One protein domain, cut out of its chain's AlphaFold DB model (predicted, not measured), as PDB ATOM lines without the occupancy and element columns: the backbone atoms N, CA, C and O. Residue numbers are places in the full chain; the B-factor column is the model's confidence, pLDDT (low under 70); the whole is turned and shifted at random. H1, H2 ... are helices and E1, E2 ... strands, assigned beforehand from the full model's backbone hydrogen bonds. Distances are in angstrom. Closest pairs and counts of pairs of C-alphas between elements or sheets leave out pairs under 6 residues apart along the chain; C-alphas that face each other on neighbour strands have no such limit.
ATOM      1  N   LEU A  45      31.726 -43.273 -24.825       46.62
ATOM      2  CA  LEU A  45      32.627 -43.107 -23.685       46.62
ATOM      3  C   LEU A  45      31.799 -43.328 -22.420       46.62
ATOM      4  O   LEU A  45      30.769 -42.672 -22.263       46.62
ATOM      5  N   ASN A  46      32.197 -44.275 -21.564       47.06
ATOM      6  CA  ASN A  46      31.462 -44.551 -20.335       47.06
ATOM      7  C   ASN A  46      31.698 -43.397 -19.345       47.06
ATOM      8  O   ASN A  46      32.432 -43.506 -18.358       47.06
ATOM      9  N   THR A  47      31.106 -42.240 -19.645       51.34
ATOM     10  CA  THR A  47      30.921 -41.107 -18.752       51.34
ATOM     11  C   THR A  47      29.821 -41.494 -17.781       51.34
ATOM     12  O   THR A  47      28.741 -40.905 -17.798       51.34
ATOM     13  N   THR A  48      30.041 -42.524 -16.957       54.16
ATOM     14  CA  THR A  48      29.197 -42.725 -15.783       54.16
ATOM     15  C   THR A  48      29.223 -41.396 -15.043       54.16
ATOM     16  O   THR A  48      30.280 -40.989 -14.548       54.16
ATOM     17  N   VAL A  49      28.102 -40.675 -15.078       66.12
ATOM     18  CA  VAL A  49      27.896 -39.481 -14.271       66.12
ATOM     19  C   VAL A  49      27.866 -40.005 -12.851       66.12
ATOM     20  O   VAL A  49      26.982 -40.784 -12.498       66.12
ATOM     21  N   TRP A  50      28.898 -39.674 -12.082       73.25
ATOM     22  CA  TRP A  50      28.934 -40.040 -10.676       73.25
ATOM     23  C   TRP A  50      27.717 -39.420  -9.982       73.25
ATOM     24  O   TRP A  50      27.342 -38.293 -10.338       73.25
ATOM     25  N   PRO A  51      27.086 -40.129  -9.031       84.12
ATOM     26  CA  PRO A  51      26.074 -39.519  -8.187       84.12
ATOM     27  C   PRO A  51      26.619 -38.233  -7.559       84.12
ATOM     28  O   PRO A  51      27.821 -38.085  -7.343       84.12
ATOM     29  N   THR A  52      25.731 -37.280  -7.312       85.69
ATOM     30  CA  THR A  52      26.068 -36.049  -6.580       85.69
ATOM     31  C   THR A  52      25.632 -36.144  -5.124       85.69
ATOM     32  O   THR A  52      26.321 -35.626  -4.246       85.69
ATOM     33  N   ASP A  53      24.531 -36.855  -4.882       92.19
ATOM     34  CA  ASP A  53      24.012 -37.171  -3.561       92.19
ATOM     35  C   ASP A  53      24.746 -38.349  -2.921       92.19
ATOM     36  O   ASP A  53      25.276 -39.237  -3.591       92.19
ATOM     37  N   ASP A  54      24.723 -38.358  -1.594       93.12
ATOM     38  CA  ASP A  54      25.271 -39.441  -0.796       93.12
ATOM     39  C   ASP A  54      24.536 -40.781  -1.025       93.12
ATOM     40  O   ASP A  54      23.304 -40.834  -1.039       93.12
ATOM     41  N   GLU A  55      25.289 -41.879  -1.122       92.38
ATOM     42  CA  GLU A  55      24.768 -43.247  -1.182       92.38
ATOM     43  C   GLU A  55      25.061 -44.000   0.121       92.38
ATOM     44  O   GLU A  55      26.145 -44.550   0.312       92.38
ATOM     45  N   VAL A  56      24.061 -44.082   1.001       93.81
ATOM     46  CA  VAL A  56      24.190 -44.771   2.293       93.81
ATOM     47  C   VAL A  56      24.034 -46.282   2.123       93.81
ATOM     48  O   VAL A  56      22.934 -46.773   1.855       93.81
ATOM     49  N   LYS A  57      25.120 -47.029   2.338       94.44
ATOM     50  CA  LYS A  57      25.131 -48.506   2.376       94.44
ATOM     51  C   LYS A  57      25.300 -49.020   3.805       94.44
ATOM     52  O   LYS A  57      24.718 -50.049   4.150       94.44
ATOM     53  N   THR A  58      26.005 -48.266   4.647       95.81
ATOM     54  CA  THR A  58      26.333 -48.642   6.023       95.81
ATOM     55  C   THR A  58      25.807 -47.613   7.019       95.81
ATOM     56  O   THR A  58      26.097 -46.420   6.936       95.81
ATOM     57  N   THR A  59      25.050 -48.076   8.018       95.94
ATOM     58  CA  THR A  59      24.568 -47.241   9.135       95.94
ATOM     59  C   THR A  59      25.298 -47.570  10.428       95.94
ATOM     60  O   THR A  59      25.573 -48.742  10.685       95.94
ATOM     61  N   VAL A  60      25.526 -46.582  11.296       95.44
ATOM     62  CA  VAL A  60      26.125 -46.796  12.625       95.44
ATOM     63  C   VAL A  60      25.016 -47.001  13.658       95.44
ATOM     64  O   VAL A  60      24.382 -46.050  14.116       95.44
ATOM     65  N   GLY A  61      24.764 -48.261  14.026       93.19
ATOM     66  CA  GLY A  61      23.702 -48.638  14.974       93.19
ATOM     67  C   GLY A  61      24.058 -48.435  16.454       93.19
ATOM     68  O   GLY A  61      23.232 -48.682  17.333       93.19
ATOM     69  N   LYS A  62      25.289 -48.004  16.739       93.62
ATOM     70  CA  LYS A  62      25.835 -47.831  18.088       93.62
ATOM     71  C   LYS A  62      25.275 -46.566  18.766       93.62
ATOM     72  O   LYS A  62      25.086 -45.565  18.076       93.62
ATOM     73  N   PRO A  63      25.010 -46.555  20.089       96.81
ATOM     74  CA  PRO A  63      24.658 -45.326  20.800       96.81
ATOM     75  C   PRO A  63      25.799 -44.304  20.739       96.81
ATOM     76  O   PRO A  63      26.955 -44.641  21.012       96.81
ATOM     77  N   ILE A  64      25.472 -43.056  20.404       97.81
ATOM     78  CA  ILE A  64      26.450 -41.990  20.171       97.81
ATOM     79  C   ILE A  64      26.271 -40.831  21.151       97.81
ATOM     80  O   ILE A  64      25.146 -40.436  21.465       97.81
ATOM     81  N   ALA A  65      27.380 -40.230  21.567       98.06
ATOM     82  CA  ALA A  65      27.412 -38.885  22.127       98.06
ATOM     83  C   ALA A  65      27.982 -37.916  21.085       98.06
ATOM     84  O   ALA A  65      28.944 -38.245  20.399       98.06
ATOM     85  N   VAL A  66      27.395 -36.730  20.966       97.94
ATOM     86  CA  VAL A  66      27.845 -35.660  20.070       97.94
ATOM     87  C   VAL A  66      28.118 -34.424  20.911       97.94
ATOM     88  O   VAL A  66      27.214 -33.937  21.594       97.94
ATOM     89  N   ILE A  67      29.362 -33.952  20.883       96.38
ATOM     90  CA  ILE A  67      29.835 -32.795  21.640       96.38
ATOM     91  C   ILE A  67      30.269 -31.720  20.646       96.38
ATOM     92  O   ILE A  67      31.286 -31.877  19.969       96.38
ATOM     93  N   GLY A  68      29.469 -30.660  20.557       92.94
ATOM     94  CA  GLY A  68      29.624 -29.602  19.561       92.94
ATOM     95  C   GLY A  68      28.555 -29.625  18.470       92.94
ATOM     96  O   GLY A  68      27.641 -30.457  18.478       92.94
ATOM     97  N   ASP A  69      28.657 -28.676  17.551       92.25
ATOM     98  CA  ASP A  69      27.702 -28.414  16.470       92.25
ATOM     99  C   ASP A  69      28.368 -28.064  15.127       92.25
ATOM    100  O   ASP A  69      27.682 -28.045  14.102       92.25
ATOM    101  N   HIS A  70      29.692 -27.893  15.095       91.38
ATOM    102  CA  HIS A  70      30.461 -27.574  13.894       91.38
ATOM    103  C   HIS A  70      31.033 -28.850  13.270       91.38
ATOM    104  O   HIS A  70      32.230 -29.109  13.333       91.38
ATOM    105  N   PHE A  71      30.153 -29.667  12.688       94.06
ATOM    106  CA  PHE A  71      30.533 -30.852  11.918       94.06
ATOM    107  C   PHE A  71      30.189 -30.650  10.445       94.06
ATOM    108  O   PHE A  71      29.020 -30.434  10.114       94.06
ATOM    109  N   ASP A  72      31.178 -30.778   9.567       91.75
ATOM    110  CA  ASP A  72      31.012 -30.663   8.117       91.75
ATOM    111  C   ASP A  72      31.469 -31.933   7.366       91.75
ATOM    112  O   ASP A  72      31.809 -32.958   7.975       91.75
ATOM    113  N   GLU A  73      31.350 -31.885   6.034       91.69
ATOM    114  CA  GLU A  73      31.918 -32.858   5.091       91.69
ATOM    115  C   GLU A  73      31.634 -34.323   5.483       91.69
ATOM    116  O   GLU A  73      30.475 -34.730   5.631       91.69
ATOM    117  N   VAL A  74      32.682 -35.130   5.677       94.12
ATOM    118  CA  VAL A  74      32.578 -36.556   6.010       94.12
ATOM    119  C   VAL A  74      31.856 -36.776   7.335       94.12
ATOM    120  O   VAL A  74      31.023 -37.678   7.447       94.12
ATOM    121  N   THR A  75      32.138 -35.956   8.352       95.81
ATOM    122  CA  THR A  75      31.563 -36.166   9.690       95.81
ATOM    123  C   THR A  75      30.074 -35.835   9.709       95.81
ATOM    124  O   THR A  75      29.291 -36.549  10.340       95.81
ATOM    125  N   ALA A  76      29.647 -34.810   8.967       96.31
ATOM    126  CA  ALA A  76      28.231 -34.486   8.814       96.31
ATOM    127  C   ALA A  76      27.444 -35.630   8.155       96.31
ATOM    128  O   ALA A  76      26.338 -35.953   8.599       96.31
ATOM    129  N   LEU A  77      28.004 -36.264   7.117       97.12
ATOM    130  CA  LEU A  77      27.396 -37.434   6.475       97.12
ATOM    131  C   LEU A  77      27.367 -38.637   7.422       97.12
ATOM    132  O   LEU A  77      26.326 -39.271   7.579       97.12
ATOM    133  N   LEU A  78      28.457 -38.898   8.142       96.38
ATOM    134  CA  LEU A  78      28.535 -39.989   9.109       96.38
ATOM    135  C   LEU A  78      27.496 -39.844  10.235       96.38
ATOM    136  O   LEU A  78      26.785 -40.797  10.544       96.38
ATOM    137  N   LEU A  79      27.322 -38.636  10.785       96.75
ATOM    138  CA  LEU A  79      26.293 -38.347  11.791       96.75
ATOM    139  C   LEU A  79      24.861 -38.534  11.263       96.75
ATOM    140  O   LEU A  79      23.980 -38.886  12.048       96.75
ATOM    141  N   LYS A  80      24.610 -38.315   9.963       95.31
ATOM    142  CA  LYS A  80      23.307 -38.613   9.329       95.31
ATOM    143  C   LYS A  80      23.050 -40.118   9.213       95.31
ATOM    144  O   LYS A  80      21.893 -40.530   9.235       95.31
ATOM    145  N   ARG A  81      24.108 -40.930   9.107       95.00
ATOM    146  CA  ARG A  81      24.046 -42.402   9.012       95.00
ATOM    147  C   ARG A  81      24.022 -43.101  10.370       95.00
ATOM    148  O   ARG A  81      23.804 -44.312  10.432       95.00
ATOM    149  N   SER A  82      24.231 -42.365  11.458       95.44
ATOM    150  CA  SER A  82      24.116 -42.885  12.818       95.44
ATOM    151  C   SER A  82      22.651 -43.048  13.220       95.44
ATOM    152  O   SER A  82      21.919 -42.075  13.387       95.44
ATOM    153  N   THR A  83      22.226 -44.298  13.387       95.31
ATOM    154  CA  THR A  83      20.841 -44.688  13.702       95.31
ATOM    155  C   THR A  83      20.653 -45.098  15.161       95.31
ATOM    156  O   THR A  83      19.518 -45.240  15.621       95.31
ATOM    157  N   GLY A  84      21.749 -45.273  15.905       92.44
ATOM    158  CA  GLY A  84      21.714 -45.537  17.338       92.44
ATOM    159  C   GLY A  84      21.203 -44.353  18.165       92.44
ATOM    160  O   GLY A  84      20.996 -43.238  17.680       92.44
ATOM    161  N   LYS A  85      20.995 -44.593  19.464       97.06
ATOM    162  CA  LYS A  85      20.539 -43.557  20.401       97.06
ATOM    163  C   LYS A  85      21.537 -42.397  20.432       97.06
ATOM    164  O   LYS A  85      22.710 -42.613  20.713       97.06
ATOM    165  N   ARG A  86      21.063 -41.174  20.179       97.06
ATOM    166  CA  ARG A  86      21.894 -39.964  20.127       97.06
ATOM    167  C   ARG A  86      21.746 -39.119  21.387       97.06
ATOM    168  O   ARG A  86      20.641 -38.707  21.737       97.06
ATOM    169  N   TYR A  87      22.874 -38.803  22.007       97.62
ATOM    170  CA  TYR A  87      22.989 -37.857  23.110       97.62
ATOM    171  C   TYR A  87      23.758 -36.624  22.637       97.62
ATOM    172  O   TYR A  87      24.917 -36.737  22.258       97.62
ATOM    173  N   ASN A  88      23.141 -35.445  22.657       96.69
ATOM    174  CA  ASN A  88      23.866 -34.197  22.405       96.69
ATOM    175  C   ASN A  88      24.318 -33.629  23.755       96.69
ATOM    176  O   ASN A  88      23.482 -33.410  24.635       96.69
ATOM    177  N   LEU A  89      25.621 -33.424  23.927       94.88
ATOM    178  CA  LEU A  89      26.226 -32.927  25.161       94.88
ATOM    179  C   LEU A  89      26.873 -31.565  24.899       94.88
ATOM    180  O   LEU A  89      27.380 -31.303  23.811       94.88
ATOM    181  N   SER A  90      26.869 -30.692  25.905       90.19
ATOM    182  CA  SER A  90      27.637 -29.447  25.853       90.19
ATOM    183  C   SER A  90      29.086 -29.688  26.282       90.19
ATOM    184  O   SER A  90      29.370 -30.622  27.033       90.19
ATOM    185  N   ALA A  91      29.999 -28.798  25.886       84.69
ATOM    186  CA  ALA A  91      31.400 -28.842  26.322       84.69
ATOM    187  C   ALA A  91      31.599 -28.642  27.845       84.69
ATOM    188  O   ALA A  91      32.700 -28.850  28.343       84.69
ATOM    189  N   GLY A  92      30.549 -28.250  28.580       85.88
ATOM    190  CA  GLY A  92      30.537 -28.151  30.047       85.88
ATOM    191  C   GLY A  92      29.775 -29.285  30.744       85.88
ATOM    192  O   GLY A  92      29.422 -29.155  31.916       85.88
ATOM    193  N   ALA A  93      29.427 -30.359  30.030       89.94
ATOM    194  CA  ALA A  93      28.815 -31.534  30.637       89.94
ATOM    195  C   ALA A  93      29.809 -32.231  31.579       89.94
ATOM    196  O   ALA A  93      30.989 -32.323  31.287       89.94
ATOM    197  N   THR A  94      29.337 -32.785  32.693       92.69
ATOM    198  CA  THR A  94      30.206 -33.472  33.669       92.69
ATOM    199  C   THR A  94      30.079 -34.995  33.621       92.69
ATOM    200  O   THR A  94      30.602 -35.684  34.490       92.69
ATOM    201  N   SER A  95      29.314 -35.529  32.667       93.88
ATOM    202  CA  SER A  95      29.027 -36.960  32.553       93.88
ATOM    203  C   SER A  95      28.696 -37.343  31.115       93.88
ATOM    204  O   SER A  95      28.014 -36.588  30.421       93.88
ATOM    205  N   VAL A  96      29.079 -38.556  30.723       96.12
ATOM    206  CA  VAL A  96      28.693 -39.203  29.466       96.12
ATOM    207  C   VAL A  96      27.857 -40.443  29.816       96.12
ATOM    208  O   VAL A  96      28.233 -41.172  30.734       96.12
ATOM    209  N   PRO A  97      26.706 -40.691  29.159       96.25
ATOM    210  CA  PRO A  97      25.907 -41.885  29.426       96.25
ATOM    211  C   PRO A  97      26.706 -43.179  29.214       96.25
ATOM    212  O   PRO A  97      27.424 -43.315  28.227       96.25
ATOM    213  N   ALA A  98      26.564 -44.139  30.129       91.50
ATOM    214  CA  ALA A  98      27.386 -45.352  30.156       91.50
ATOM    215  C   ALA A  98      27.152 -46.315  28.975       91.50
ATOM    216  O   ALA A  98      27.981 -47.184  28.732       91.50
ATOM    217  N   ASP A  99      26.029 -46.187  28.261       93.25
ATOM    218  CA  ASP A  99      25.713 -46.978  27.065       93.25
ATOM    219  C   ASP A  99      26.325 -46.403  25.777       93.25
ATOM    220  O   ASP A  99      26.200 -47.023  24.722       93.25
ATOM    221  N   VAL A 100      26.965 -45.230  25.839       96.12
ATOM    222  CA  VAL A 100      27.628 -44.606  24.688       96.12
ATOM    223  C   VAL A 100      28.793 -45.468  24.215       96.12
ATOM    224  O   VAL A 100      29.665 -45.840  24.993       96.12
ATOM    225  N   GLN A 101      28.821 -45.731  22.911       94.31
ATOM    226  CA  GLN A 101      29.854 -46.523  22.245       94.31
ATOM    227  C   GLN A 101      30.661 -45.717  21.221       94.31
ATOM    228  O   GLN A 101      31.716 -46.172  20.790       94.31
ATOM    229  N   VAL A 102      30.197 -44.527  20.827       96.81
ATOM    230  CA  VAL A 102      30.965 -43.589  19.994       96.81
ATOM    231  C   VAL A 102      30.769 -42.169  20.515       96.81
ATOM    232  O   VAL A 102      29.635 -41.729  20.700       96.81
ATOM    233  N   VAL A 103      31.854 -41.437  20.741       97.62
ATOM    234  CA  VAL A 103      31.830 -40.021  21.131       97.62
ATOM    235  C   VAL A 103      32.386 -39.191  19.978       97.62
ATOM    236  O   VAL A 103      33.566 -39.301  19.670       97.62
ATOM    237  N   TYR A 104      31.549 -38.361  19.358       97.69
ATOM    238  CA  TYR A 104      31.948 -37.385  18.343       97.69
ATOM    239  C   TYR A 104      32.238 -36.041  18.994       97.69
ATOM    240  O   TYR A 104      31.429 -35.557  19.790       97.69
ATOM    241  N   ILE A 105      33.360 -35.430  18.629       95.62
ATOM    242  CA  ILE A 105      33.792 -34.146  19.175       95.62
ATOM    243  C   ILE A 105      34.253 -33.229  18.041       95.62
ATOM    244  O   ILE A 105      35.106 -33.636  17.252       95.62
ATOM    245  N   ASP A 106      33.710 -32.011  17.963       92.00
ATOM    246  CA  ASP A 106      34.178 -30.989  17.017       92.00
ATOM    247  C   ASP A 106      35.422 -30.235  17.514       92.00
ATOM    248  O   ASP A 106      35.749 -30.214  18.707       92.00
ATOM    249  N   THR A 107      36.134 -29.598  16.582       86.19
ATOM    250  CA  THR A 107      37.368 -28.849  16.856       86.19
ATOM    251  C   THR A 107      37.173 -27.757  17.903       86.19
ATOM    252  O   THR A 107      38.025 -27.564  18.766       86.19
ATOM    253  N   GLU A 108      36.041 -27.052  17.871       85.44
ATOM    254  CA  GLU A 108      35.765 -25.981  18.826       85.44
ATOM    255  C   GLU A 108      35.543 -26.494  20.251       85.44
ATOM    256  O   GLU A 108      36.001 -25.876  21.217       85.44
ATOM    257  N   SER A 109      34.824 -27.606  20.405       88.38
ATOM    258  CA  SER A 109      34.567 -28.202  21.713       88.38
ATOM    259  C   SER A 109      35.839 -28.804  22.290       88.38
ATOM    260  O   SER A 109      36.063 -28.655  23.492       88.38
ATOM    261  N   LEU A 110      36.698 -29.408  21.453       81.88
ATOM    262  CA  LEU A 110      38.005 -29.950  21.849       81.88
ATOM    263  C   LEU A 110      38.852 -28.951  22.651       81.88
ATOM    264  O   LEU A 110      39.550 -29.334  23.590       81.88
ATOM    265  N   GLU A 111      38.788 -27.665  22.316       77.69
ATOM    266  CA  GLU A 111      39.593 -26.631  22.974       77.69
ATOM    267  C   GLU A 111      39.025 -26.165  24.321       77.69
ATOM    268  O   GLU A 111      39.783 -25.665  25.166       77.69
ATOM    269  N   LYS A 112      37.710 -26.341  24.513       82.25
ATOM    270  CA  LYS A 112      36.906 -25.763  25.600       82.25
ATOM    271  C   LYS A 112      36.575 -26.757  26.721       82.25
ATOM    272  O   LYS A 112      36.033 -26.329  27.738       82.25
ATOM    273  N   MET A 113      36.866 -28.052  26.555       84.69
ATOM    274  CA  MET A 113      36.503 -29.070  27.550       84.69
ATOM    275  C   MET A 113      37.247 -28.906  28.869       84.69
ATOM    276  O   MET A 113      38.452 -28.645  28.909       84.69
ATOM    277  N   ASP A 114      36.520 -29.144  29.955       86.75
ATOM    278  CA  ASP A 114      37.074 -29.203  31.294       86.75
ATOM    279  C   ASP A 114      37.400 -30.642  31.727       86.75
ATOM    280  O   ASP A 114      37.058 -31.640  31.085       86.75
ATOM    281  N   ARG A 115      38.122 -30.755  32.844       90.31
ATOM    282  CA  ARG A 115      38.563 -32.042  33.389       90.31
ATOM    283  C   ARG A 115      37.401 -33.009  33.679       90.31
ATOM    284  O   ARG A 115      37.559 -34.178  33.328       90.31
ATOM    285  N   PRO A 116      36.269 -32.591  34.285       93.75
ATOM    286  CA  PRO A 116      35.110 -33.464  34.479       93.75
ATOM    287  C   PRO A 116      34.612 -34.149  33.203       93.75
ATOM    288  O   PRO A 116      34.427 -35.366  33.215       93.75
ATOM    289  N   LEU A 117      34.438 -33.411  32.100       94.31
ATOM    290  CA  LEU A 117      33.975 -34.007  30.845       94.31
ATOM    291  C   LEU A 117      34.982 -35.019  30.294       94.31
ATOM    292  O   LEU A 117      34.613 -36.133  29.927       94.31
ATOM    293  N   VAL A 118      36.265 -34.655  30.276       93.56
ATOM    294  CA  VAL A 118      37.332 -35.516  29.743       93.56
ATOM    295  C   VAL A 118      37.477 -36.793  30.575       93.56
ATOM    296  O   VAL A 118      37.702 -37.864  30.015       93.56
ATOM    297  N   MET A 119      37.275 -36.720  31.895       92.25
ATOM    298  CA  MET A 119      37.200 -37.909  32.748       92.25
ATOM    299  C   MET A 119      36.024 -38.810  32.381       92.25
ATOM    300  O   MET A 119      36.223 -40.009  32.208       92.25
ATOM    301  N   ALA A 120      34.830 -38.248  32.190       95.19
ATOM    302  CA  ALA A 120      33.665 -39.028  31.784       95.19
ATOM    303  C   ALA A 120      33.843 -39.670  30.393       95.19
ATOM    304  O   ALA A 120      33.419 -40.802  30.169       95.19
ATOM    305  N   ILE A 121      34.524 -38.983  29.467       95.75
ATOM    306  CA  ILE A 121      34.912 -39.544  28.165       95.75
ATOM    307  C   ILE A 121      35.915 -40.695  28.350       95.75
ATOM    308  O   ILE A 121      35.756 -41.752  27.739       95.75
ATOM    309  N   LYS A 122      36.922 -40.531  29.220       92.50
ATOM    310  CA  LYS A 122      37.894 -41.588  29.540       92.50
ATOM    311  C   LYS A 122      37.220 -42.823  30.136       92.50
ATOM    312  O   LYS A 122      37.618 -43.934  29.803       92.50
ATOM    313  N   GLU A 123      36.198 -42.656  30.972       90.62
ATOM    314  CA  GLU A 123      35.439 -43.774  31.549       90.62
ATOM    315  C   GLU A 123      34.728 -44.604  30.472       90.62
ATOM    316  O   GLU A 123      34.885 -45.826  30.437       90.62
ATOM    317  N   VAL A 124      33.993 -43.971  29.547       91.56
ATOM    318  CA  VAL A 124      33.339 -44.714  28.453       91.56
ATOM    319  C   VAL A 124      34.356 -45.303  27.475       91.56
ATOM    320  O   VAL A 124      34.178 -46.429  27.015       91.56
ATOM    321  N   PHE A 125      35.472 -44.614  27.224       90.12
ATOM    322  CA  PHE A 125      36.585 -45.141  26.430       90.12
ATOM    323  C   PHE A 125      37.196 -46.401  27.056       90.12
ATOM    324  O   PHE A 125      37.430 -47.398  26.377       90.12
ATOM    325  N   GLN A 126      37.399 -46.404  28.376       83.50
ATOM    326  CA  GLN A 126      37.862 -47.586  29.104       83.50
ATOM    327  C   GLN A 126      36.866 -48.753  29.013       83.50
ATOM    328  O   GLN A 126      37.290 -49.909  29.054       83.50
ATOM    329  N   ASN A 127      35.578 -48.469  28.815       83.50
ATOM    330  CA  ASN A 127      34.530 -49.467  28.584       83.50
ATOM    331  C   ASN A 127      34.372 -49.886  27.108       83.50
ATOM    332  O   ASN A 127      33.485 -50.679  26.809       83.50
ATOM    333  N   GLY A 128      35.227 -49.395  26.206       82.19
ATOM    334  CA  GLY A 128      35.238 -49.770  24.789       82.19
ATOM    335  C   GLY A 128      34.493 -48.809  23.855       82.19
ATOM    336  O   GLY A 128      34.096 -49.177  22.750       82.19
ATOM    337  N   ALA A 129      34.244 -47.568  24.289       90.38
ATOM    338  CA  ALA A 129      33.751 -46.536  23.384       90.38
ATOM    339  C   ALA A 129      34.864 -46.047  22.442       90.38
ATOM    340  O   ALA A 129      36.013 -45.868  22.845       90.38
ATOM    341  N   VAL A 130      34.499 -45.751  21.198       94.62
ATOM    342  CA  VAL A 130      35.360 -45.059  20.235       94.62
ATOM    343  C   VAL A 130      35.311 -43.558  20.498       94.62
ATOM    344  O   VAL A 130      34.224 -42.987  20.606       94.62
ATOM    345  N   ILE A 131      36.467 -42.895  20.516       96.06
ATOM    346  CA  ILE A 131      36.538 -41.428  20.512       96.06
ATOM    347  C   ILE A 131      36.851 -40.963  19.095       96.06
ATOM    348  O   ILE A 131      37.888 -41.332  18.551       96.06
ATOM    349  N   TYR A 132      35.948 -40.184  18.500       96.50
ATOM    350  CA  TYR A 132      36.030 -39.639  17.147       96.50
ATOM    351  C   TYR A 132      36.190 -38.120  17.212       96.50
ATOM    352  O   TYR A 132      35.313 -37.406  17.704       96.50
ATOM    353  N   LEU A 133      37.306 -37.624  16.693       94.38
ATOM    354  CA  LEU A 133      37.644 -36.210  16.652       94.38
ATOM    355  C   LEU A 133      37.464 -35.689  15.228       94.38
ATOM    356  O   LEU A 133      38.119 -36.179  14.311       94.38
ATOM    357  N   HIS A 134      36.600 -34.696  15.049       93.62
ATOM    358  CA  HIS A 134      36.424 -33.991  13.782       93.62
ATOM    359  C   HIS A 134      37.442 -32.854  13.671       93.62
ATOM    360  O   HIS A 134      37.604 -32.093  14.627       93.62
ATOM    361  N   LYS A 135      38.151 -32.786  12.537       88.06
ATOM    362  CA  LYS A 135      39.172 -31.776  12.207       88.06
ATOM    363  C   LYS A 135      40.053 -31.350  13.397       88.06
ATOM    364  O   LYS A 135      40.158 -30.154  13.696       88.06
ATOM    365  N   PRO A 136      40.655 -32.291  14.155       84.88
ATOM    366  CA  PRO A 136      41.410 -31.929  15.346       84.88
ATOM    367  C   PRO A 136      42.691 -31.180  14.973       84.88
ATOM    368  O   PRO A 136      43.434 -31.583  14.079       84.88
ATOM    369  N   ASN A 137      43.015 -30.122  15.715       76.25
ATOM    370  CA  ASN A 137      44.354 -29.541  15.652       76.25
ATOM    371  C   ASN A 137      45.386 -30.436  16.377       76.25
ATOM    372  O   ASN A 137      45.026 -31.329  17.150       76.25
ATOM    373  N   ALA A 138      46.682 -30.177  16.157       73.62
ATOM    374  CA  ALA A 138      47.780 -30.970  16.732       73.62
ATOM    375  C   ALA A 138      47.701 -31.121  18.249       73.62
ATOM    376  O   ALA A 138      47.945 -32.189  18.805       73.62
ATOM    377  N   VAL A 139      47.358 -30.020  18.910       76.00
ATOM    378  CA  VAL A 139      47.327 -29.921  20.361       76.00
ATOM    379  C   VAL A 139      46.132 -30.693  20.922       76.00
ATOM    380  O   VAL A 139      46.277 -31.396  21.914       76.00
ATOM    381  N   GLY A 140      44.968 -30.610  20.276       79.69
ATOM    382  CA  GLY A 140      43.757 -31.337  20.653       79.69
ATOM    383  C   GLY A 140      43.898 -32.846  20.458       79.69
ATOM    384  O   GLY A 140      43.529 -33.609  21.351       79.69
ATOM    385  N   ALA A 141      44.494 -33.277  19.342       80.31
ATOM    386  CA  ALA A 141      44.790 -34.689  19.101       80.31
ATOM    387  C   ALA A 141      45.762 -35.251  20.156       80.31
ATOM    388  O   ALA A 141      45.479 -36.286  20.760       80.31
ATOM    389  N   LEU A 142      46.862 -34.537  20.438       77.94
ATOM    390  CA  LEU A 142      47.830 -34.925  21.470       77.94
ATOM    391  C   LEU A 142      47.204 -34.943  22.872       77.94
ATOM    392  O   LEU A 142      47.426 -35.882  23.633       77.94
ATOM    393  N   PHE A 143      46.390 -33.938  23.204       84.38
ATOM    394  CA  PHE A 143      45.690 -33.875  24.483       84.38
ATOM    395  C   PHE A 143      44.840 -35.126  24.716       84.38
ATOM    396  O   PHE A 143      44.972 -35.756  25.764       84.38
ATOM    397  N   PHE A 144      44.008 -35.521  23.743       86.31
ATOM    398  CA  PHE A 144      43.177 -36.719  23.881       86.31
ATOM    399  C   PHE A 144      43.996 -38.008  23.871       86.31
ATOM    400  O   PHE A 144      43.663 -38.918  24.626       86.31
ATOM    401  N   TRP A 145      45.095 -38.075  23.115       81.25
ATOM    402  CA  TRP A 145      46.017 -39.208  23.199       81.25
ATOM    403  C   TRP A 145      46.508 -39.402  24.644       81.25
ATOM    404  O   TRP A 145      46.330 -40.475  25.224       81.25
ATOM    405  N   ILE A 146      47.046 -38.349  25.272       78.62
ATOM    406  CA  ILE A 146      47.606 -38.443  26.632       78.62
ATOM    407  C   ILE A 146      46.483 -38.673  27.642       78.62
ATOM    408  O   ILE A 146      46.588 -39.542  28.505       78.62
ATOM    409  N   ALA A 147      45.377 -37.938  27.521       86.56
ATOM    410  CA  ALA A 147      44.267 -38.029  28.458       86.56
ATOM    411  C   ALA A 147      43.664 -39.438  28.504       86.56
ATOM    412  O   ALA A 147      43.293 -39.898  29.586       86.56
ATOM    413  N   LEU A 148      43.574 -40.128  27.366       85.81
ATOM    414  CA  LEU A 148      42.944 -41.443  27.268       85.81
ATOM    415  C   LEU A 148      43.902 -42.593  27.606       85.81
ATOM    416  O   LEU A 148      43.485 -43.524  28.301       85.81
ATOM    417  N   PHE A 149      45.166 -42.523  27.175       78.06
ATOM    418  CA  PHE A 149      46.131 -43.622  27.314       78.06
ATOM    419  C   PHE A 149      47.133 -43.470  28.468       78.06
ATOM    420  O   PHE A 149      47.705 -44.471  28.897       78.06
ATOM    421  N   ASP A 150      47.323 -42.263  29.001       78.38
ATOM    422  CA  ASP A 150      48.294 -41.949  30.059       78.38
ATOM    423  C   ASP A 150      47.606 -41.198  31.224       78.38
ATOM    424  O   ASP A 150      46.384 -41.287  31.422       78.38
ATOM    425  N   ASP A 151      48.381 -40.493  32.046       79.69
ATOM    426  CA  ASP A 151      47.889 -39.625  33.107       79.69
ATOM    427  C   ASP A 151      47.168 -38.391  32.537       79.69
ATOM    428  O   ASP A 151      47.717 -37.576  31.791       79.69
ATOM    429  N   ILE A 152      45.912 -38.221  32.944       82.94
ATOM    430  CA  ILE A 152      45.090 -37.083  32.538       82.94
ATOM    431  C   ILE A 152      45.653 -35.759  33.072       82.94
ATOM    432  O   ILE A 152      45.557 -34.738  32.396       82.94
ATOM    433  N   ASP A 153      46.283 -35.759  34.249       83.12
ATOM    434  CA  ASP A 153      46.847 -34.543  34.835       83.12
ATOM    435  C   ASP A 153      48.102 -34.099  34.061       83.12
ATOM    436  O   ASP A 153      48.329 -32.900  33.865       83.12
ATOM    437  N   LYS A 154      48.857 -35.062  33.513       81.19
ATOM    438  CA  LYS A 154      49.929 -34.802  32.544       81.19
ATOM    439  C   LYS A 154      49.371 -34.194  31.256       81.19
ATOM    440  O   LYS A 154      49.913 -33.190  30.802       81.19
ATOM    441  N   ALA A 155      48.261 -34.718  30.728       81.12
ATOM    442  CA  ALA A 155      47.620 -34.174  29.526       81.12
ATOM    443  C   ALA A 155      47.268 -32.688  29.688       81.12
ATOM    444  O   ALA A 155      47.636 -31.869  28.845       81.12
ATOM    445  N   PHE A 156      46.616 -32.312  30.795       83.81
ATOM    446  CA  PHE A 156      46.276 -30.912  31.069       83.81
ATOM    447  C   PHE A 156      47.520 -30.030  31.248       83.81
ATOM    448  O   PHE A 156      47.533 -28.900  30.762       83.81
ATOM    449  N   LYS A 157      48.578 -30.534  31.892       81.00
ATOM    450  CA  LYS A 157      49.826 -29.783  32.080       81.00
ATOM    451  C   LYS A 157      50.571 -29.542  30.760       81.00
ATOM    452  O   LYS A 157      50.846 -28.394  30.418       81.00
ATOM    453  N   GLU A 158      50.859 -30.603  30.007       71.06
ATOM    454  CA  GLU A 158      51.611 -30.533  28.743       71.06
ATOM    455  C   GLU A 158      50.852 -29.741  27.671       71.06
ATOM    456  O   GLU A 158      51.444 -29.039  26.849       71.06
ATOM    457  N   THR A 159      49.520 -29.777  27.711       68.50
ATOM    458  CA  THR A 159      48.673 -29.015  26.787       68.50
ATOM    459  C   THR A 159      48.693 -27.514  27.082       68.50
ATOM    460  O   THR A 159      48.728 -26.707  26.157       68.50
ATOM    461  N   VAL A 160      48.723 -27.097  28.353       65.50
ATOM    462  CA  VAL A 160      48.879 -25.673  28.716       65.50
ATOM    463  C   VAL A 160      50.241 -25.134  28.263       65.50
ATOM    464  O   VAL A 160      50.331 -24.031  27.712       65.50
ATOM    465  N   GLU A 161      51.298 -25.925  28.450       62.91
ATOM    466  CA  GLU A 161      52.657 -25.574  28.031       62.91
ATOM    467  C   GLU A 161      52.766 -25.497  26.495       62.91
ATOM    468  O   GLU A 161      53.271 -24.508  25.961       62.91
ATOM    469  N   SER A 162      52.212 -26.472  25.768       61.41
ATOM    470  CA  SER A 162      52.221 -26.493  24.296       61.41
ATOM    471  C   SER A 162      51.345 -25.411  23.662       61.41
ATOM    472  O   SER A 162      51.819 -24.748  22.743       61.41
ATOM    473  N   ARG A 163      50.139 -25.124  24.182       58.50
ATOM    474  CA  ARG A 163      49.292 -24.003  23.706       58.50
ATOM    475  C   ARG A 163      50.032 -22.663  23.757       58.50
ATOM    476  O   ARG A 163      49.877 -21.839  22.855       58.50
ATOM    477  N   SER A 164      50.876 -22.469  24.772       52.97
ATOM    478  CA  SER A 164      51.700 -21.262  24.932       52.97
ATOM    479  C   SER A 164      52.777 -21.129  23.842       52.97
ATOM    480  O   SER A 164      53.114 -20.017  23.442       52.97
ATOM    481  N   VAL A 165      53.286 -22.253  23.322       51.34
ATOM    482  CA  VAL A 165      54.288 -22.308  22.241       51.34
ATOM    483  C   VAL A 165      53.627 -22.242  20.857       51.34
ATOM    484  O   VAL A 165      54.111 -21.536  19.971       51.34
ATOM    485  N   SER A 166      52.492 -22.920  20.664       51.88
ATOM    486  CA  SER A 166      51.729 -22.937  19.407       51.88
ATOM    487  C   SER A 166      51.206 -21.551  19.017       51.88
ATOM    488  O   SER A 166      51.282 -21.181  17.846       51.88
ATOM    489  N   ALA A 167      50.741 -20.763  19.997       48.59
ATOM    490  CA  ALA A 167      50.278 -19.389  19.789       48.59
ATOM    491  C   ALA A 167      51.403 -18.427  19.356       48.59
ATOM    492  O   ALA A 167      51.133 -17.430  18.690       48.59
ATOM    493  N   ALA A 168      52.660 -18.732  19.695       43.53
ATOM    494  CA  ALA A 168      53.824 -17.944  19.290       43.53
ATOM    495  C   ALA A 168      54.335 -18.296  17.879       43.53
ATOM    496  O   ALA A 168      54.944 -17.450  17.228       43.53
ATOM    497  N   ASN A 169      54.069 -19.520  17.401       42.81
ATOM    498  CA  ASN A 169      54.641 -20.065  16.161       42.81
ATOM    499  C   ASN A 169      53.621 -20.299  15.031       42.81
ATOM    500  O   ASN A 169      54.000 -20.821  13.986       42.81
ATOM    501  N   GLY A 170      52.346 -19.935  15.215       40.81
ATOM    502  CA  GLY A 170      51.313 -20.083  14.179       40.81
ATOM    503  C   GLY A 170      51.097 -21.537  13.745       40.81
ATOM    504  O   GLY A 170      50.964 -21.806  12.553       40.81
ATOM    505  N   ALA A 171      51.137 -22.481  14.693       41.91
ATOM    506  CA  ALA A 171      51.101 -23.910  14.392       41.91
ATOM    507  C   ALA A 171      49.820 -24.307  13.630       41.91
ATOM    508  O   ALA A 171      48.707 -24.084  14.104       41.91
ATOM    509  N   SER A 172      50.028 -24.898  12.451       44.84
ATOM    510  CA  SER A 172      49.018 -25.413  11.523       44.84
ATOM    511  C   SER A 172      48.016 -26.355  12.198       44.84
ATOM    512  O   SER A 172      48.380 -27.143  13.076       44.84
ATOM    513  N   LEU A 173      46.767 -26.327  11.717       49.56
ATOM    514  CA  LEU A 173      45.815 -27.430  11.867       49.56
ATOM    515  C   LEU A 173      46.520 -28.743  11.484       49.56
ATOM    516  O   LEU A 173      47.332 -28.760  10.552       49.56
ATOM    517  N   TYR A 174      46.245 -29.826  12.216       57.09
ATOM    518  CA  TYR A 174      46.651 -31.143  11.732       57.09
ATOM    519  C   TYR A 174      45.863 -31.396  10.442       57.09
ATOM    520  O   TYR A 174      44.671 -31.090  10.425       57.09
ATOM    521  N   PRO A 175      46.483 -31.909   9.370       68.25
ATOM    522  CA  PRO A 175      45.817 -32.073   8.082       68.25
ATOM    523  C   PRO A 175      44.932 -33.328   8.101       68.25
ATOM    524  O   PRO A 175      45.154 -34.258   7.326       68.25
ATOM    525  N   TYR A 176      43.988 -33.400   9.039       77.75
ATOM    526  CA  TYR A 176      43.029 -34.489   9.183       77.75
ATOM    527  C   TYR A 176      41.612 -33.944   9.104       77.75
ATOM    528  O   TYR A 176      41.275 -33.028   9.848       77.75
ATOM    529  N   ASP A 177      40.764 -34.581   8.302       86.75
ATOM    530  CA  ASP A 177      39.317 -34.361   8.387       86.75
ATOM    531  C   ASP A 177      38.730 -35.017   9.627       86.75
ATOM    532  O   ASP A 177      37.796 -34.500  10.248       86.75
ATOM    533  N   PHE A 178      39.310 -36.145  10.038       91.38
ATOM    534  CA  PHE A 178      39.013 -36.739  11.328       91.38
ATOM    535  C   PHE A 178      40.100 -37.704  11.808       91.38
ATOM    536  O   PHE A 178      40.864 -38.283  11.030       91.38
ATOM    537  N   PHE A 179      40.105 -37.920  13.121       90.88
ATOM    538  CA  PHE A 179      40.952 -38.882  13.814       90.88
ATOM    539  C   PHE A 179      40.122 -39.617  14.866       90.88
ATOM    540  O   PHE A 179      39.557 -38.988  15.759       90.88
ATOM    541  N   ALA A 180      40.042 -40.939  14.780       93.62
ATOM    542  CA  ALA A 180      39.312 -41.758  15.735       93.62
ATOM    543  C   ALA A 180      40.207 -42.821  16.366       93.62
ATOM    544  O   ALA A 180      41.107 -43.357  15.721       93.62
ATOM    545  N   MET A 181      39.944 -43.137  17.632       90.19
ATOM    546  CA  MET A 181      40.766 -44.049  18.422       90.19
ATOM    547  C   MET A 181      39.930 -44.993  19.281       90.19
ATOM    548  O   MET A 181      38.898 -44.610  19.841       90.19
ATOM    549  N   ARG A 182      40.416 -46.230  19.405       87.00
ATOM    550  CA  ARG A 182      39.911 -47.261  20.323       87.00
ATOM    551  C   ARG A 182      40.889 -47.515  21.461       87.00
ATOM    552  O   ARG A 182      42.086 -47.249  21.350       87.00
ATOM    553  N   ARG A 183      40.392 -48.122  22.540       80.00
ATOM    554  CA  ARG A 183      41.191 -48.495  23.716       80.00
ATOM    555  C   ARG A 183      42.359 -49.421  23.385       80.00
ATOM    556  O   ARG A 183      43.412 -49.333  24.010       80.00
ATOM    557  N   ASN A 184      42.191 -50.290  22.396       73.31
ATOM    558  CA  ASN A 184      43.239 -51.194  21.929       73.31
ATOM    559  C   ASN A 184      44.332 -50.510  21.078       73.31
ATOM    560  O   ASN A 184      45.129 -51.220  20.475       73.31
ATOM    561  N   GLN A 185      44.364 -49.170  21.014       75.25
ATOM    562  CA  GLN A 185      45.298 -48.389  20.190       75.25
ATOM    563  C   GLN A 185      45.196 -48.713  18.690       75.25
ATOM    564  O   GLN A 185      46.185 -48.660  17.964       75.25
ATOM    565  N   SER A 186      43.988 -49.053  18.227       81.56
ATOM    566  CA  SER A 186      43.659 -48.990  16.805       81.56
ATOM    567  C   SER A 186      43.079 -47.621  16.461       81.56
ATOM    568  O   SER A 186      42.258 -47.066  17.203       81.56
ATOM    569  N   PHE A 187      43.529 -47.085  15.335       87.50
ATOM    570  CA  PHE A 187      43.226 -45.737  14.885       87.50
ATOM    571  C   PHE A 187      42.572 -45.763  13.507       87.50
ATOM    572  O   PHE A 187      42.968 -46.536  12.632       87.50
ATOM    573  N   LEU A 188      41.598 -44.884  13.304       92.75
ATOM    574  CA  LEU A 188      41.050 -44.564  11.992       92.75
ATOM    575  C   LEU A 188      41.349 -43.098  11.692       92.75
ATOM    576  O   LEU A 188      41.032 -42.219  12.492       92.75
ATOM    577  N   VAL A 189      41.949 -42.841  10.538       89.06
ATOM    578  CA  VAL A 189      42.411 -41.504  10.157       89.06
ATOM    579  C   VAL A 189      41.951 -41.201   8.742       89.06
ATOM    580  O   VAL A 189      42.145 -42.032   7.860       89.06
ATOM    581  N   ALA A 190      41.400 -40.016   8.505       88.00
ATOM    582  CA  ALA A 190      41.324 -39.451   7.162       88.00
ATOM    583  C   ALA A 190      42.163 -38.182   7.127       88.00
ATOM    584  O   ALA A 190      41.974 -37.286   7.951       88.00
ATOM    585  N   THR A 191      43.110 -38.126   6.193       76.94
ATOM    586  CA  THR A 191      43.814 -36.874   5.906       76.94
ATOM    587  C   THR A 191      42.864 -35.883   5.258       76.94
ATOM    588  O   THR A 191      41.873 -36.309   4.681       76.94
ATOM    589  N   ASP A 192      43.191 -34.599   5.343       78.31
ATOM    590  CA  ASP A 192      42.476 -33.509   4.677       78.31
ATOM    591  C   ASP A 192      42.177 -33.880   3.214       78.31
ATOM    592  O   ASP A 192      43.093 -34.053   2.401       78.31
ATOM    593  N   ILE A 193      40.896 -34.104   2.918       82.38
ATOM    594  CA  ILE A 193      40.406 -34.558   1.616       82.38
ATOM    595  C   ILE A 193      40.408 -33.394   0.630       82.38
ATOM    596  O   ILE A 193      40.697 -33.602  -0.554       82.38
ATOM    597  N   TYR A 194      40.107 -32.178   1.091       82.31
ATOM    598  CA  TYR A 194      39.934 -31.016   0.232       82.31
ATOM    599  C   TYR A 194      40.554 -29.742   0.808       82.31
ATOM    600  O   TYR A 194      39.966 -29.017   1.607       82.31
ATOM    601  N   ALA A 195      41.698 -29.370   0.235       72.81
ATOM    602  CA  ALA A 195      42.302 -28.065   0.449       72.81
ATOM    603  C   ALA A 195      41.865 -27.073  -0.646       72.81
ATOM    604  O   ALA A 195      42.337 -27.121  -1.790       72.81
ATOM    605  N   SER A 196      40.979 -26.139  -0.290       74.06
ATOM    606  CA  SER A 196      40.476 -25.103  -1.202       74.06
ATOM    607  C   SER A 196      41.605 -24.287  -1.847       74.06
ATOM    608  O   SER A 196      42.458 -23.717  -1.167       74.06
ATOM    609  N   GLY A 197      41.565 -24.166  -3.178       68.19
ATOM    610  CA  GLY A 197      42.500 -23.344  -3.955       68.19
ATOM    611  C   GLY A 197      43.871 -23.978  -4.210       68.19
ATOM    612  O   GLY A 197      44.741 -23.317  -4.777       68.19
ATOM    613  N   VAL A 198      44.079 -25.242  -3.829       70.88
ATOM    614  CA  VAL A 198      45.304 -25.977  -4.163       70.88
ATOM    615  C   VAL A 198      45.248 -26.459  -5.612       70.88
ATOM    616  O   VAL A 198      44.347 -27.200  -6.006       70.88
ATOM    617  N   SER A 199      46.246 -26.063  -6.404       71.44
ATOM    618  CA  SER A 199      46.395 -26.481  -7.799       71.44
ATOM    619  C   SER A 199      47.555 -27.457  -7.981       71.44
ATOM    620  O   SER A 199      48.569 -27.398  -7.281       71.44
ATOM    621  N   TYR A 200      47.452 -28.324  -8.981       65.50
ATOM    622  CA  TYR A 200      48.536 -29.209  -9.386       65.50
ATOM    623  C   TYR A 200      48.669 -29.279 -10.904       65.50
ATOM    624  O   TYR A 200      47.708 -29.166 -11.658       65.50
ATOM    625  N   GLU A 201      49.905 -29.452 -11.349       64.94
ATOM    626  CA  GLU A 201      50.232 -29.674 -12.748       64.94
ATOM    627  C   GLU A 201      49.916 -31.108 -13.151       64.94
ATOM    628  O   GLU A 201      50.281 -32.058 -12.453       64.94
ATOM    629  N   VAL A 202      49.257 -31.246 -14.296       61.22
ATOM    630  CA  VAL A 202      48.977 -32.530 -14.916       61.22
ATOM    631  C   VAL A 202      49.292 -32.449 -16.393       61.22
ATOM    632  O   VAL A 202      48.845 -31.535 -17.081       61.22
ATOM    633  N   GLU A 203      50.011 -33.440 -16.891       57.44
ATOM    634  CA  GLU A 203      50.209 -33.610 -18.321       57.44
ATOM    635  C   GLU A 203      48.891 -34.036 -18.983       57.44
ATOM    636  O   GLU A 203      48.207 -34.966 -18.541       57.44
ATOM    637  N   GLN A 204      48.498 -33.314 -20.025       55.94
ATOM    638  CA  GLN A 204      47.332 -33.609 -20.843       55.94
ATOM    639  C   GLN A 204      47.761 -33.665 -22.299       55.94
ATOM    640  O   GLN A 204      48.578 -32.875 -22.759       55.94
ATOM    641  N   PHE A 205      47.206 -34.619 -23.032       53.62
ATOM    642  CA  PHE A 205      47.412 -34.678 -24.464       53.62
ATOM    643  C   PHE A 205      46.490 -33.662 -25.147       53.62
ATOM    644  O   PHE A 205      45.277 -33.681 -24.929       53.62
ATOM    645  N   ASN A 206      47.061 -32.791 -25.975       55.91
ATOM    646  CA  ASN A 206      46.310 -31.836 -26.771       55.91
ATOM    647  C   ASN A 206      46.056 -32.421 -28.178       55.91
ATOM    648  O   ASN A 206      46.995 -32.587 -28.968       55.91
ATOM    649  N   PRO A 207      44.794 -32.741 -28.530       49.78
ATOM    650  CA  PRO A 207      44.465 -33.362 -29.813       49.78
ATOM    651  C   PRO A 207      44.636 -32.430 -31.016       49.78
ATOM    652  O   PRO A 207      44.745 -32.916 -32.148       49.78
ATOM    653  N   GLU A 208      44.673 -31.116 -30.800       52.34
ATOM    654  CA  GLU A 208      44.848 -30.122 -31.861       52.34
ATOM    655  C   GLU A 208      46.316 -29.990 -32.260       52.34
ATOM    656  O   GLU A 208      46.633 -29.999 -33.449       52.34
ATOM    657  N   THR A 209      47.217 -29.928 -31.278       53.19
ATOM    658  CA  THR A 209      48.662 -29.764 -31.509       53.19
ATOM    659  C   THR A 209      49.401 -31.091 -31.650       53.19
ATOM    660  O   THR A 209      50.516 -31.122 -32.163       53.19
ATOM    661  N   ASN A 210      48.771 -32.199 -31.252       50.41
ATOM    662  CA  ASN A 210      49.384 -33.522 -31.177       50.41
ATOM    663  C   ASN A 210      50.609 -33.574 -30.241       50.41
ATOM    664  O   ASN A 210      51.510 -34.393 -30.433       50.41
ATOM    665  N   GLU A 211      50.608 -32.726 -29.213       53.09
ATOM    666  CA  GLU A 211      51.646 -32.620 -28.189       53.09
ATOM    667  C   GLU A 211      51.058 -32.867 -26.793       53.09
ATOM    668  O   GLU A 211      49.861 -32.697 -26.560       53.09
ATOM    669  N   THR A 212      51.909 -33.282 -25.854       55.50
ATOM    670  CA  THR A 212      51.566 -33.301 -24.428       55.50
ATOM    671  C   THR A 212      51.868 -31.928 -23.844       55.50
ATOM    672  O   THR A 212      52.998 -31.453 -23.944       55.50
ATOM    673  N   GLU A 213      50.875 -31.304 -23.222       59.03
ATOM    674  CA  GLU A 213      50.996 -30.024 -22.532       59.03
ATOM    675  C   GLU A 213      50.805 -30.204 -21.023       59.03
ATOM    676  O   GLU A 213      50.000 -31.016 -20.566       59.03
ATOM    677  N   THR A 214      51.535 -29.427 -20.227       66.44
ATOM    678  CA  THR A 214      51.319 -29.366 -18.781       66.44
ATOM    679  C   THR A 214      50.207 -28.368 -18.490       66.44
ATOM    680  O   THR A 214      50.347 -27.174 -18.749       66.44
ATOM    681  N   VAL A 215      49.105 -28.850 -17.924       65.19
ATOM    682  CA  VAL A 215      47.948 -28.033 -17.549       65.19
ATOM    683  C   VAL A 215      47.872 -27.936 -16.034       65.19
ATOM    684  O   VAL A 215      47.981 -28.935 -15.326       65.19
ATOM    685  N   THR A 216      47.644 -26.731 -15.519       76.56
ATOM    686  CA  THR A 216      47.338 -26.533 -14.099       76.56
ATOM    687  C   THR A 216      45.869 -26.859 -13.842       76.56
ATOM    688  O   THR A 216      44.980 -26.231 -14.415       76.56
ATOM    689  N   VAL A 217      45.616 -27.835 -12.976       70.75
ATOM    690  CA  VAL A 217      44.282 -28.240 -12.531       70.75
ATOM    691  C   VAL A 217      44.059 -27.740 -11.111       70.75
ATOM    692  O   VAL A 217      44.918 -27.904 -10.250       70.75
ATOM    693  N   THR A 218      42.900 -27.133 -10.874       78.44
ATOM    694  CA  THR A 218      42.423 -26.769  -9.533       78.44
ATOM    695  C   THR A 218      41.100 -27.491  -9.321       78.44
ATOM    696  O   THR A 218      40.105 -27.085  -9.928       78.44
ATOM    697  N   PRO A 219      41.068 -28.591  -8.555       76.25
ATOM    698  CA  PRO A 219      39.827 -29.304  -8.299       76.25
ATOM    699  C   PRO A 219      38.794 -28.425  -7.599       76.25
ATOM    700  O   PRO A 219      39.129 -27.584  -6.759       76.25
ATOM    701  N   GLY A 220      37.527 -28.666  -7.927       82.38
ATOM    702  CA  GLY A 220      36.412 -28.173  -7.128       82.38
ATOM    703  C   GLY A 220      36.275 -28.946  -5.818       82.38
ATOM    704  O   GLY A 220      36.911 -29.981  -5.627       82.38
ATOM    705  N   GLU A 221      35.429 -28.431  -4.933       87.56
ATOM    706  CA  GLU A 221      35.027 -29.119  -3.706       87.56
ATOM    707  C   GLU A 221      34.389 -30.488  -4.027       87.56
ATOM    708  O   GLU A 221      33.602 -30.574  -4.981       87.56
ATOM    709  N   PRO A 222      34.704 -31.552  -3.263       89.69
ATOM    710  CA  PRO A 222      34.060 -32.850  -3.410       89.69
ATOM    711  C   PRO A 222      32.538 -32.773  -3.236       89.69
ATOM    712  O   PRO A 222      32.003 -32.058  -2.389       89.69
ATOM    713  N   SER A 223      31.823 -33.566  -4.025       91.31
ATOM    714  CA  SER A 223      30.380 -33.773  -3.889       91.31
ATOM    715  C   SER A 223      30.016 -34.571  -2.627       91.31
ATOM    716  O   SER A 223      30.858 -35.232  -2.013       91.31
ATOM    717  N   ALA A 224      28.729 -34.574  -2.259       93.69
ATOM    718  CA  ALA A 224      28.245 -35.374  -1.131       93.69
ATOM    719  C   ALA A 224      28.448 -36.879  -1.362       93.69
ATOM    720  O   ALA A 224      28.736 -37.598  -0.410       93.69
ATOM    721  N   TYR A 225      28.364 -37.344  -2.611       92.81
ATOM    722  CA  TYR A 225      28.737 -38.710  -2.977       92.81
ATOM    723  C   TYR A 225      30.211 -39.011  -2.672       92.81
ATOM    724  O   TYR A 225      30.526 -40.030  -2.064       92.81
ATOM    725  N   GLU A 226      31.122 -38.114  -3.060       91.50
ATOM    726  CA  GLU A 226      32.564 -38.312  -2.891       91.50
ATOM    727  C   GLU A 226      32.982 -38.290  -1.418       91.50
ATOM    728  O   GLU A 226      33.662 -39.217  -0.979       91.50
ATOM    729  N   TYR A 227      32.505 -37.324  -0.621       94.69
ATOM    730  CA  TYR A 227      32.654 -37.375   0.842       94.69
ATOM    731  C   TYR A 227      31.972 -38.612   1.441       94.69
ATOM    732  O   TYR A 227      32.456 -39.203   2.411       94.69
ATOM    733  N   GLY A 228      30.861 -39.031   0.836       95.06
ATOM    734  CA  GLY A 228      30.095 -40.197   1.232       95.06
ATOM    735  C   GLY A 228      30.890 -41.500   1.168       95.06
ATOM    736  O   GLY A 228      30.706 -42.350   2.044       95.06
ATOM    737  N   LEU A 229      31.824 -41.630   0.218       92.69
ATOM    738  CA  LEU A 229      32.736 -42.777   0.124       92.69
ATOM    739  C   LEU A 229      33.609 -42.915   1.380       92.69
ATOM    740  O   LEU A 229      33.729 -44.007   1.927       92.69
ATOM    741  N   PHE A 230      34.162 -41.810   1.889       94.31
ATOM    742  CA  PHE A 230      34.964 -41.816   3.121       94.31
ATOM    743  C   PHE A 230      34.104 -42.105   4.354       94.31
ATOM    744  O   PHE A 230      34.532 -42.815   5.265       94.31
ATOM    745  N   ALA A 231      32.875 -41.586   4.378       96.12
ATOM    746  CA  ALA A 231      31.948 -41.847   5.470       96.12
ATOM    747  C   ALA A 231      31.500 -43.322   5.505       96.12
ATOM    748  O   ALA A 231      31.206 -43.826   6.588       96.12
ATOM    749  N   GLU A 232      31.443 -44.028   4.364       95.38
ATOM    750  CA  GLU A 232      31.095 -45.461   4.325       95.38
ATOM    751  C   GLU A 232      32.193 -46.276   5.005       95.38
ATOM    752  O   GLU A 232      31.928 -47.014   5.951       95.38
ATOM    753  N   ASP A 233      33.444 -46.021   4.628       94.00
ATOM    754  CA  ASP A 233      34.614 -46.649   5.233       94.00
ATOM    755  C   ASP A 233      34.772 -46.370   6.729       94.00
ATOM    756  O   ASP A 233      35.247 -47.231   7.484       94.00
ATOM    757  N   ALA A 234      34.390 -45.165   7.160       95.81
ATOM    758  CA  ALA A 234      34.357 -44.795   8.566       95.81
ATOM    759  C   ALA A 234      33.212 -45.493   9.314       95.81
ATOM    760  O   ALA A 234      33.423 -45.965  10.430       95.81
ATOM    761  N   ALA A 235      32.021 -45.598   8.716       96.00
ATOM    762  CA  ALA A 235      30.880 -46.294   9.306       96.00
ATOM    763  C   ALA A 235      31.143 -47.801   9.460       96.00
ATOM    764  O   ALA A 235      30.830 -48.367  10.509       96.00
ATOM    765  N   GLU A 236      31.755 -48.437   8.457       93.50
ATOM    766  CA  GLU A 236      32.189 -49.836   8.525       93.50
ATOM    767  C   GLU A 236      33.147 -50.056   9.692       93.50
ATOM    768  O   GLU A 236      32.896 -50.911  10.541       93.50
ATOM    769  N   TRP A 237      34.192 -49.226   9.789       92.62
ATOM    770  CA  TRP A 237      35.147 -49.318  10.888       92.62
ATOM    771  C   TRP A 237      34.459 -49.081  12.234       92.62
ATOM    772  O   TRP A 237      34.630 -49.860  13.162       92.62
ATOM    773  N   LEU A 238      33.607 -48.063  12.370       93.31
ATOM    774  CA  LEU A 238      32.882 -47.816  13.621       93.31
ATOM    775  C   LEU A 238      31.983 -48.978  14.042       93.31
ATOM    776  O   LEU A 238      31.751 -49.126  15.239       93.31
ATOM    777  N   ASN A 239      31.497 -49.799  13.112       91.44
ATOM    778  CA  ASN A 239      30.667 -50.965  13.408       91.44
ATOM    779  C   ASN A 239      31.458 -52.221  13.786       91.44
ATOM    780  O   ASN A 239      30.857 -53.143  14.338       91.44
ATOM    781  N   GLU A 240      32.773 -52.266  13.558       86.69
ATOM    782  CA  GLU A 240      33.595 -53.389  14.010       86.69
ATOM    783  C   GLU A 240      33.467 -53.570  15.532       86.69
ATOM    784  O   GLU A 240      33.379 -52.604  16.307       86.69
ATOM    785  N   ASP A 241      33.410 -54.826  15.967       71.19
ATOM    786  CA  ASP A 241      33.252 -55.179  17.373       71.19
ATOM    787  C   ASP A 241      34.623 -55.179  18.068       71.19
ATOM    788  O   ASP A 241      35.544 -55.918  17.691       71.19
TER     789      ASP A 241
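Overview. This is residues 45 to 241 of the 653 residues of an uncharacterized protein of Porphyromonadaceae bacterium (UniProt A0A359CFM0). A twisted sheet of six strands is the core of the main body, covered by H1 and H6 on one face and by H3 and H4 on the other. H5 folds back beside H4, away from the sheet, and the hairpin of E7 and E8 sticks out far from this body, making much of the long axis. The printed part has 197 residues with six named helices and eight named strands, in the order E1 H1 E2 E3 H2 H3 E4 H4 H5 E5 E6 E7 E8 H6. The large sheet is mixed, in the order E2 E1 E3 E4 E5 E6, and the class is mixed, helices and strands. The whole is only just loose, close to compact, with a radius of gyration of the C-alphas of 19.9 A, and it is elongated, spanning 67 by 43 by 27 A.

Along the chain. Start at C-alpha 64, at (26.450, -41.990, 20.171), where E1, residues 64 to 67, begins. Its sheet also holds E2, residues 86 to 89, E3, residues 102 to 105, E4, residues 130 to 134, E5, residues 176 to 181 and 13.5 A long, and E6, residues 187 to 191. Look for the helices next: H1 is residues 73 to 81, H2 residues 107 to 112, H3 residues 115 to 126, 16.1 A long, and H4 residues 138 to 149, 16.6 A long. H5, residues 152 to 169, is the longest helix, 25.5 A, with a kink of 27 degrees near residue 161. Far off, E7, residues 200 to 206, runs 17.7 A from C-alpha 200 at (48.536, -29.209, -9.386), and E8, residues 211 to 217, runs 17.8 A. H6, residues 224 to 239, is 21.5 A long, has a kink of 30 degrees near residue 231, and ends at C-alpha 239, at (30.667, -50.965, 13.408).

Arrangement. Begin in the sheet, where E1 and E3 are parallel, with N 65 and O 102 at 2.8 A. E2, an edge strand, is parallel to E1, with N 87 and O 64 at 2.8 A. E3 and E4 are parallel, with N 103 and O 130 at 2.8 A. E4 and E5 are antiparallel, with N 133 and O 179 at 2.8 A; E5 and E6 form an antiparallel hairpin, with N 180 and O 188 at 2.8 A. E1, H1, E2 and E3, H2 H3, E4 are strand-helix-strand units, two parallel neighbour strands with helices between, both with right-handed crossovers. The sheet and its helices make three layers, with helices on both faces. H1, at a height over the sheet of 7.5 A, and H6, at 10.2 A, lie on the same face and touch, closest at the C-alphas of Val 74 and Tyr 227, 5.2 A. On the opposite face, H3 and H4 touch at a steep tilt of 60 degrees, through residues 147 to 148 of H4 alone, closest at the C-alphas of Lys 122 and Leu 148, 5.5 A. H2 only grazes the sheet, with its residues 107 to 110. H5 is not on the sheet; with H4 it forms a helical hairpin at a shallow tilt of 10 degrees, opposite ways, closest at the C-alphas of Ile 146 and Ala 155, 5.2 A. E7 and E8 form a hairpin, antiparallel, with N 202 and O 215 at 2.8 A. H1, H3 and H4 have every O i to N i+4 pair within hydrogen-bond range; H5 has 13 of 14, H6 11 of 12, and H2 0 of 2, with 2 of its 3 O i to N i+3 pairs within range.

Size, cuts and confidence. The two C-alphas farthest apart are those of Thr 94 and Thr 209, 67.8 A. The printed part has no cut. Look along residues 90 to 101 for the one long link, from E2 to E3; residues 45 to 63 hold no named element. The mean pLDDT of the printed part is 82.0, and it is under 70 in residues 45 to 49, 159 to 175, 197 and 200 to 215.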